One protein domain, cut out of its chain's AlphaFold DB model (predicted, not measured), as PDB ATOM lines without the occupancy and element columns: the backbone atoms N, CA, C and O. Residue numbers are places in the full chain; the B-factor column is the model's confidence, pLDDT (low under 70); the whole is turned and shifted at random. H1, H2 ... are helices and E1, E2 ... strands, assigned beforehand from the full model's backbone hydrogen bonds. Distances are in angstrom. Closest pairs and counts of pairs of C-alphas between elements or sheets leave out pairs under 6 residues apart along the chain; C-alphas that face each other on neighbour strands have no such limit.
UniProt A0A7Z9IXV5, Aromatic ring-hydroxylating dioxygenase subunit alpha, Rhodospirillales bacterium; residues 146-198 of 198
ATOM      1  N   VAL A 146     214.842 195.908 130.431       89.94
ATOM      2  CA  VAL A 146     213.794 196.124 129.420       89.94
ATOM      3  C   VAL A 146     212.526 196.648 130.094       89.94
ATOM      4  O   VAL A 146     211.854 195.945 130.854       89.94
ATOM      5  N   TYR A 147     212.167 197.897 129.805       92.00
ATOM      6  CA  TYR A 147     211.016 198.553 130.420       92.00
ATOM      7  C   TYR A 147     209.688 198.190 129.735       92.00
ATOM      8  O   TYR A 147     209.444 198.584 128.602       92.00
ATOM      9  N   MET A 148     208.775 197.544 130.470       94.69
ATOM     10  CA  MET A 148     207.426 197.156 130.003       94.69
ATOM     11  C   MET A 148     206.317 197.961 130.709       94.69
ATOM     12  O   MET A 148     205.405 197.407 131.338       94.69
ATOM     13  N   HIS A 149     206.440 199.288 130.712       94.50
ATOM     14  CA  HIS A 149     205.648 200.188 131.560       94.50
ATOM     15  C   HIS A 149     204.477 200.868 130.838       94.50
ATOM     16  O   HIS A 149     203.684 201.559 131.481       94.50
ATOM     17  N   ARG A 150     204.301 200.662 129.527       95.44
ATOM     18  CA  ARG A 150     203.201 201.293 128.790       95.44
ATOM     19  C   ARG A 150     201.847 200.812 129.315       95.44
ATOM     20  O   ARG A 150     201.597 199.610 129.472       95.44
ATOM     21  N   GLY A 151     200.996 201.783 129.644       93.56
ATOM     22  CA  GLY A 151     199.680 201.569 130.251       93.56
ATOM     23  C   GLY A 151     199.687 201.300 131.762       93.56
ATOM     24  O   GLY A 151     198.618 201.198 132.362       93.56
ATOM     25  N   LEU A 152     200.857 201.187 132.404       93.31
ATOM     26  CA  LEU A 152     200.950 200.891 133.835       93.31
ATOM     27  C   LEU A 152     200.484 202.081 134.689       93.31
ATOM     28  O   LEU A 152     200.880 203.219 134.458       93.31
ATOM     29  N   GLY A 153     199.658 201.809 135.704       92.38
ATOM     30  CA  GLY A 153     199.208 202.813 136.679       92.38
ATOM     31  C   GLY A 153     198.123 203.773 136.176       92.38
ATOM     32  O   GLY A 153     197.690 204.643 136.930       92.38
ATOM     33  N   ILE A 154     197.650 203.619 134.936       95.06
ATOM     34  CA  ILE A 154     196.543 204.420 134.408       95.06
ATOM     35  C   ILE A 154     195.226 203.825 134.906       95.06
ATOM     36  O   ILE A 154     194.895 202.675 134.612       95.06
ATOM     37  N   LYS A 155     194.475 204.625 135.663       94.06
ATOM     38  CA  LYS A 155     193.179 204.235 136.219       94.06
ATOM     39  C   LYS A 155     192.214 203.798 135.106       94.06
ATOM     40  O   LYS A 155     192.158 204.440 134.062       94.06
ATOM     41  N   ASP A 156     191.475 202.715 135.347       92.00
ATOM     42  CA  ASP A 156     190.411 202.179 134.481       92.00
ATOM     43  C   ASP A 156     190.861 201.762 133.060       92.00
ATOM     44  O   ASP A 156     190.032 201.466 132.203       92.00
ATOM     45  N   ARG A 157     192.174 201.716 132.787       93.50
ATOM     46  CA  ARG A 157     192.721 201.354 131.467       93.50
ATOM     47  C   ARG A 157     192.818 199.848 131.238       93.50
ATOM     48  O   ARG A 157     192.725 199.394 130.100       93.50
ATOM     49  N   ILE A 158     193.059 199.105 132.313       92.88
ATOM     50  CA  ILE A 158     193.177 197.650 132.314       92.88
ATOM     51  C   ILE A 158     192.029 197.117 133.161       92.88
ATOM     52  O   ILE A 158     191.881 197.527 134.313       92.88
ATOM     53  N   THR A 159     191.242 196.210 132.599       93.75
ATOM     54  CA  THR A 159     190.242 195.439 133.341       93.75
ATOM     55  C   THR A 159     190.734 194.013 133.529       93.75
ATOM     56  O   THR A 159     191.533 193.517 132.732       93.75
ATOM     57  N   GLU A 160     190.282 193.369 134.598       92.31
ATOM     58  CA  GLU A 160     190.576 191.974 134.910       92.31
ATOM     59  C   GLU A 160     189.281 191.291 135.353       92.31
ATOM     60  O   GLU A 160     188.536 191.849 136.158       92.31
ATOM     61  N   GLU A 161     189.003 190.128 134.769       94.06
ATOM     62  CA  GLU A 161     187.862 189.268 135.086       94.06
ATOM     63  C   GLU A 161     188.297 187.808 134.912       94.06
ATOM     64  O   GLU A 161     188.790 187.437 133.848       94.06
ATOM     65  N   ASP A 162     188.163 186.986 135.957       90.25
ATOM     66  CA  ASP A 162     188.532 185.560 135.962       90.25
ATOM     67  C   ASP A 162     189.958 185.263 135.440       90.25
ATOM     68  O   ASP A 162     190.213 184.280 134.738       90.25
ATOM     69  N   GLY A 163     190.923 186.127 135.770       87.06
ATOM     70  CA  GLY A 163     192.309 186.024 135.307       87.06
ATOM     71  C   GLY A 163     192.521 186.444 133.850       87.06
ATOM     72  O   GLY A 163     193.638 186.328 133.333       87.06
ATOM     73  N   VAL A 164     191.482 186.940 133.176       93.00
ATOM     74  CA  VAL A 164     191.554 187.520 131.837       93.00
ATOM     75  C   VAL A 164     191.712 189.029 131.956       93.00
ATOM     76  O   VAL A 164     190.812 189.741 132.394       93.00
ATOM     77  N   PHE A 165     192.854 189.542 131.507       92.94
ATOM     78  CA  PHE A 165     193.092 190.980 131.430       92.94
ATOM     79  C   PHE A 165     192.677 191.519 130.063       92.94
ATOM     80  O   PHE A 165     193.027 190.939 129.032       92.94
ATOM     81  N   THR A 166     192.035 192.681 130.032       93.81
ATOM     82  CA  THR A 166     191.749 193.423 128.797       93.81
ATOM     83  C   THR A 166     192.368 194.810 128.886       93.81
ATOM     84  O   THR A 166     192.260 195.491 129.902       93.81
ATOM     85  N   ALA A 167     193.058 195.222 127.824       93.75
ATOM     86  CA  ALA A 167     193.671 196.542 127.714       93.75
ATOM     87  C   ALA A 167     193.779 196.940 126.235       93.75
ATOM     88  O   ALA A 167     193.670 196.069 125.363       93.75
ATOM     89  N   PRO A 168     194.039 198.222 125.926       92.31
ATOM     90  CA  PRO A 168     194.314 198.659 124.566       92.31
ATOM     91  C   PRO A 168     195.406 197.829 123.880       92.31
ATOM     92  O   PRO A 168     196.390 197.423 124.496       92.31
ATOM     93  N   ALA A 169     195.267 197.646 122.567       88.44
ATOM     94  CA  ALA A 169     196.207 196.909 121.715       88.44
ATOM     95  C   ALA A 169     197.646 197.469 121.698       88.44
ATOM     96  O   ALA A 169     198.546 196.834 121.143       88.44
ATOM     97  N   THR A 170     197.834 198.676 122.233       90.38
ATOM     98  CA  THR A 170     199.104 199.392 122.359       90.38
ATOM     99  C   THR A 170     199.666 199.354 123.780       90.38
ATOM    100  O   THR A 170     200.646 200.033 124.039       90.38
ATOM    101  N   ASP A 171     199.082 198.600 124.709       93.38
ATOM    102  CA  ASP A 171     199.616 198.451 126.066       93.38
ATOM    103  C   ASP A 171     200.533 197.229 126.199       93.38
ATOM    104  O   ASP A 171     200.464 196.278 125.427       93.38
ATOM    105  N   GLU A 172     201.374 197.233 127.235       93.88
ATOM    106  CA  GLU A 172     202.380 196.184 127.492       93.88
ATOM    107  C   GLU A 172     201.991 195.239 128.630       93.88
ATOM    108  O   GLU A 172     202.823 194.493 129.148       93.88
ATOM    109  N   VAL A 173     200.719 195.238 129.039       92.38
ATOM    110  CA  VAL A 173     200.239 194.306 130.072       92.38
ATOM    111  C   VAL A 173     200.501 192.850 129.680       92.38
ATOM    112  O   VAL A 173     200.869 192.057 130.535       92.38
ATOM    113  N   PHE A 174     200.440 192.518 128.389       90.56
ATOM    114  CA  PHE A 174     200.748 191.177 127.891       90.56
ATOM    115  C   PHE A 174     202.184 190.758 128.155       90.56
ATOM    116  O   PHE A 174     202.408 189.642 128.604       90.56
ATOM    117  N   MET A 175     203.143 191.657 127.919       93.62
ATOM    118  CA  MET A 175     204.553 191.377 128.159       93.62
ATOM    119  C   MET A 175     204.781 191.153 129.655       93.62
ATOM    120  O   MET A 175     205.461 190.209 130.047       93.62
ATOM    121  N   ARG A 176     204.134 191.963 130.507       93.31
ATOM    122  CA  ARG A 176     204.209 191.804 131.965       93.31
ATOM    123  C   ARG A 176     203.616 190.477 132.438       93.31
ATOM    124  O   ARG A 176     204.264 189.788 133.221       93.31
ATOM    125  N   GLU A 177     202.420 190.105 131.983       92.75
ATOM    126  CA  GLU A 177     201.802 188.827 132.366       92.75
ATOM    127  C   GLU A 177     202.594 187.625 131.831       92.75
ATOM    128  O   GLU A 177     202.813 186.660 132.565       92.75
ATOM    129  N   TYR A 178     203.119 187.715 130.606       94.06
ATOM    130  CA  TYR A 178     204.004 186.704 130.025       94.06
ATOM    131  C   TYR A 178     205.269 186.509 130.877       94.06
ATOM    132  O   TYR A 178     205.592 185.391 131.280       94.06
ATOM    133  N   MET A 179     205.957 187.601 131.231       94.75
ATOM    134  CA  MET A 179     207.185 187.543 132.031       94.75
ATOM    135  C   MET A 179     206.947 187.068 133.469       94.75
ATOM    136  O   MET A 179     207.831 186.435 134.047       94.75
ATOM    137  N   LYS A 180     205.766 187.307 134.058       93.62
ATOM    138  CA  LYS A 180     205.397 186.720 135.361       93.62
ATOM    139  C   LYS A 180     205.323 185.197 135.286       93.62
ATOM    140  O   LYS A 180     205.856 184.527 136.168       93.62
ATOM    141  N   VAL A 181     204.700 184.653 134.239       94.50
ATOM    142  CA  VAL A 181     204.615 183.200 134.028       94.50
ATOM    143  C   VAL A 181     205.999 182.615 133.778       94.50
ATOM    144  O   VAL A 181     206.375 181.655 134.448       94.50
ATOM    145  N   TYR A 182     206.791 183.243 132.906       94.44
ATOM    146  CA  TYR A 182     208.176 182.843 132.666       94.44
ATOM    147  C   TYR A 182     209.001 182.825 133.961       94.44
ATOM    148  O   TYR A 182     209.606 181.809 134.295       94.44
ATOM    149  N   LYS A 183     208.963 183.911 134.748       95.12
ATOM    150  CA  LYS A 183     209.647 183.988 136.045       95.12
ATOM    151  C   LYS A 183     209.216 182.854 136.966       95.12
ATOM    152  O   LYS A 183     210.076 182.184 137.528       95.12
ATOM    153  N   ASN A 184     207.910 182.623 137.096       94.00
ATOM    154  CA  ASN A 184     207.391 181.557 137.941       94.00
ATOM    155  C   ASN A 184     207.945 180.196 137.511       94.00
ATOM    156  O   ASN A 184     208.443 179.475 138.370       94.00
ATOM    157  N   LEU A 185     207.937 179.870 136.216       92.62
ATOM    158  CA  LEU A 185     208.493 178.612 135.704       92.62
ATOM    159  C   LEU A 185     209.990 178.480 135.997       92.62
ATOM    160  O   LEU A 185     210.418 177.438 136.484       92.62
ATOM    161  N   MET A 186     210.766 179.543 135.776       93.25
ATOM    162  CA  MET A 186     212.218 179.531 135.979       93.25
ATOM    163  C   MET A 186     212.630 179.468 137.456       93.25
ATOM    164  O   MET A 186     213.726 179.008 137.767       93.25
ATOM    165  N   THR A 187     211.774 179.921 138.377       95.62
ATOM    166  CA  THR A 187     212.045 179.872 139.826       95.62
ATOM    167  C   THR A 187     211.374 178.705 140.548       95.62
ATOM    168  O   THR A 187     211.654 178.469 141.722       95.62
ATOM    169  N   SER A 188     210.467 177.991 139.881       93.19
ATOM    170  CA  SER A 188     209.767 176.843 140.460       93.19
ATOM    171  C   SER A 188     210.571 175.563 140.272       93.19
ATOM    172  O   SER A 188     211.344 175.424 139.330       93.19
ATOM    173  N   THR A 189     210.356 174.579 141.144       90.19
ATOM    174  CA  THR A 189     210.819 173.211 140.880       90.19
ATOM    175  C   THR A 189     209.817 172.542 139.934       90.19
ATOM    176  O   THR A 189     208.665 172.358 140.336       90.19
ATOM    177  N   PRO A 190     210.196 172.211 138.687       82.38
ATOM    178  CA  PRO A 190     209.251 171.674 137.721       82.38
ATOM    179  C   PRO A 190     208.796 170.276 138.142       82.38
ATOM    180  O   PRO A 190     209.610 169.399 138.438       82.38
ATOM    181  N   ASN A 191     207.483 170.049 138.126       80.62
ATOM    182  CA  ASN A 191     206.932 168.706 138.240       80.62
ATOM    183  C   ASN A 191     206.911 168.056 136.851       80.62
ATOM    184  O   ASN A 191     205.929 168.154 136.125       80.62
ATOM    185  N   ILE A 192     208.016 167.408 136.477       82.12
ATOM    186  CA  ILE A 192     208.171 166.711 135.187       82.12
ATOM    187  C   ILE A 192     207.516 165.320 135.161       82.12
ATOM    188  O   ILE A 192     207.756 164.532 134.244       82.12
ATOM    189  N   ALA A 193     206.721 164.975 136.177       83.00
ATOM    190  CA  ALA A 193     205.996 163.717 136.186       83.00
ATOM    191  C   ALA A 193     204.918 163.729 135.093       83.00
ATOM    192  O   ALA A 193     204.082 164.626 135.035       83.00
ATOM    193  N   ILE A 194     204.904 162.694 134.250       78.44
ATOM    194  CA  ILE A 194     203.797 162.457 133.324       78.44
ATOM    195  C   ILE A 194     202.610 161.970 134.157       78.44
ATOM    196  O   ILE A 194     202.493 160.781 134.457       78.44
ATOM    197  N   THR A 195     201.733 162.883 134.561       75.31
ATOM    198  CA  THR A 195     200.456 162.537 135.187       75.31
ATOM    199  C   THR A 195     199.383 162.512 134.111       75.31
ATOM    200  O   THR A 195     199.130 163.523 133.463       75.31
ATOM    201  N   ARG A 196     198.749 161.356 133.902       67.94
ATOM    202  CA  ARG A 196     197.478 161.321 133.176       67.94
ATOM    203  C   ARG A 196     196.396 161.762 134.152       67.94
ATOM    204  O   ARG A 196     196.335 161.216 135.252       67.94
ATOM    205  N   GLU A 197     195.583 162.735 133.761       68.00
ATOM    206  CA  GLU A 197     194.308 162.957 134.438       68.00
ATOM    207  C   GLU A 197     193.487 161.665 134.300       68.00
ATOM    208  O   GLU A 197     193.412 161.088 133.210       68.00
ATOM    209  N   VAL A 198     193.007 161.150 135.434       55.22
ATOM    210  CA  VAL A 198     192.184 159.934 135.528       55.22
ATOM    211  C   VAL A 198     190.721 160.328 135.464       55.22
ATOM    212  O   VAL A 198     190.363 161.279 136.192       55.22
TER     213      VAL A 198
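This is residues 146 to 198 of the 198 residues of the protein "Aromatic ring-hydroxylating dioxygenase subunit alpha" of Rhodospirillales bacterium (UniProt A0A7Z9IXV5). With little regular structure, this is a small body of loops and a short hairpin, E1 and E2, from which one helix, H1, leads off into a tail; residues 180 to 198 stick out. The 53 printed residues include E1, E2 and H1 in that order, antiparallel strands and a mixed class, with 21 residues in named elements. The whole is only just extended, close to loose, with a radius of gyration of the C-alphas of 15.3 A, and spans 42 by 28 by 16 A.

Residues 146 to 158 hold no named element. E1, residues 159 to 161, begins with C-alpha 159 at (190.242, 195.439, 133.341). E2 is residues 164 to 166. H1, residues 173 to 187, is 21.0 A long and ends with C-alpha 187 at (212.045, 179.872, 139.826).

E1 and E2 form an antiparallel hairpin at 158 degrees; N 159 and O 166 are within hydrogen-bond range at 3.0 A. The closest C-alphas of E2 and H1, Phe 165 and Val 173, are 8.0 A apart. E1 and H1 are apart. In H1 every O i to N i+4 pair is within hydrogen-bond range.

The farthest C-alphas, Ile 154 and Val 198, are 44.7 A apart. The printed part has no cut. Residues 196 to 198 have pLDDT under 70.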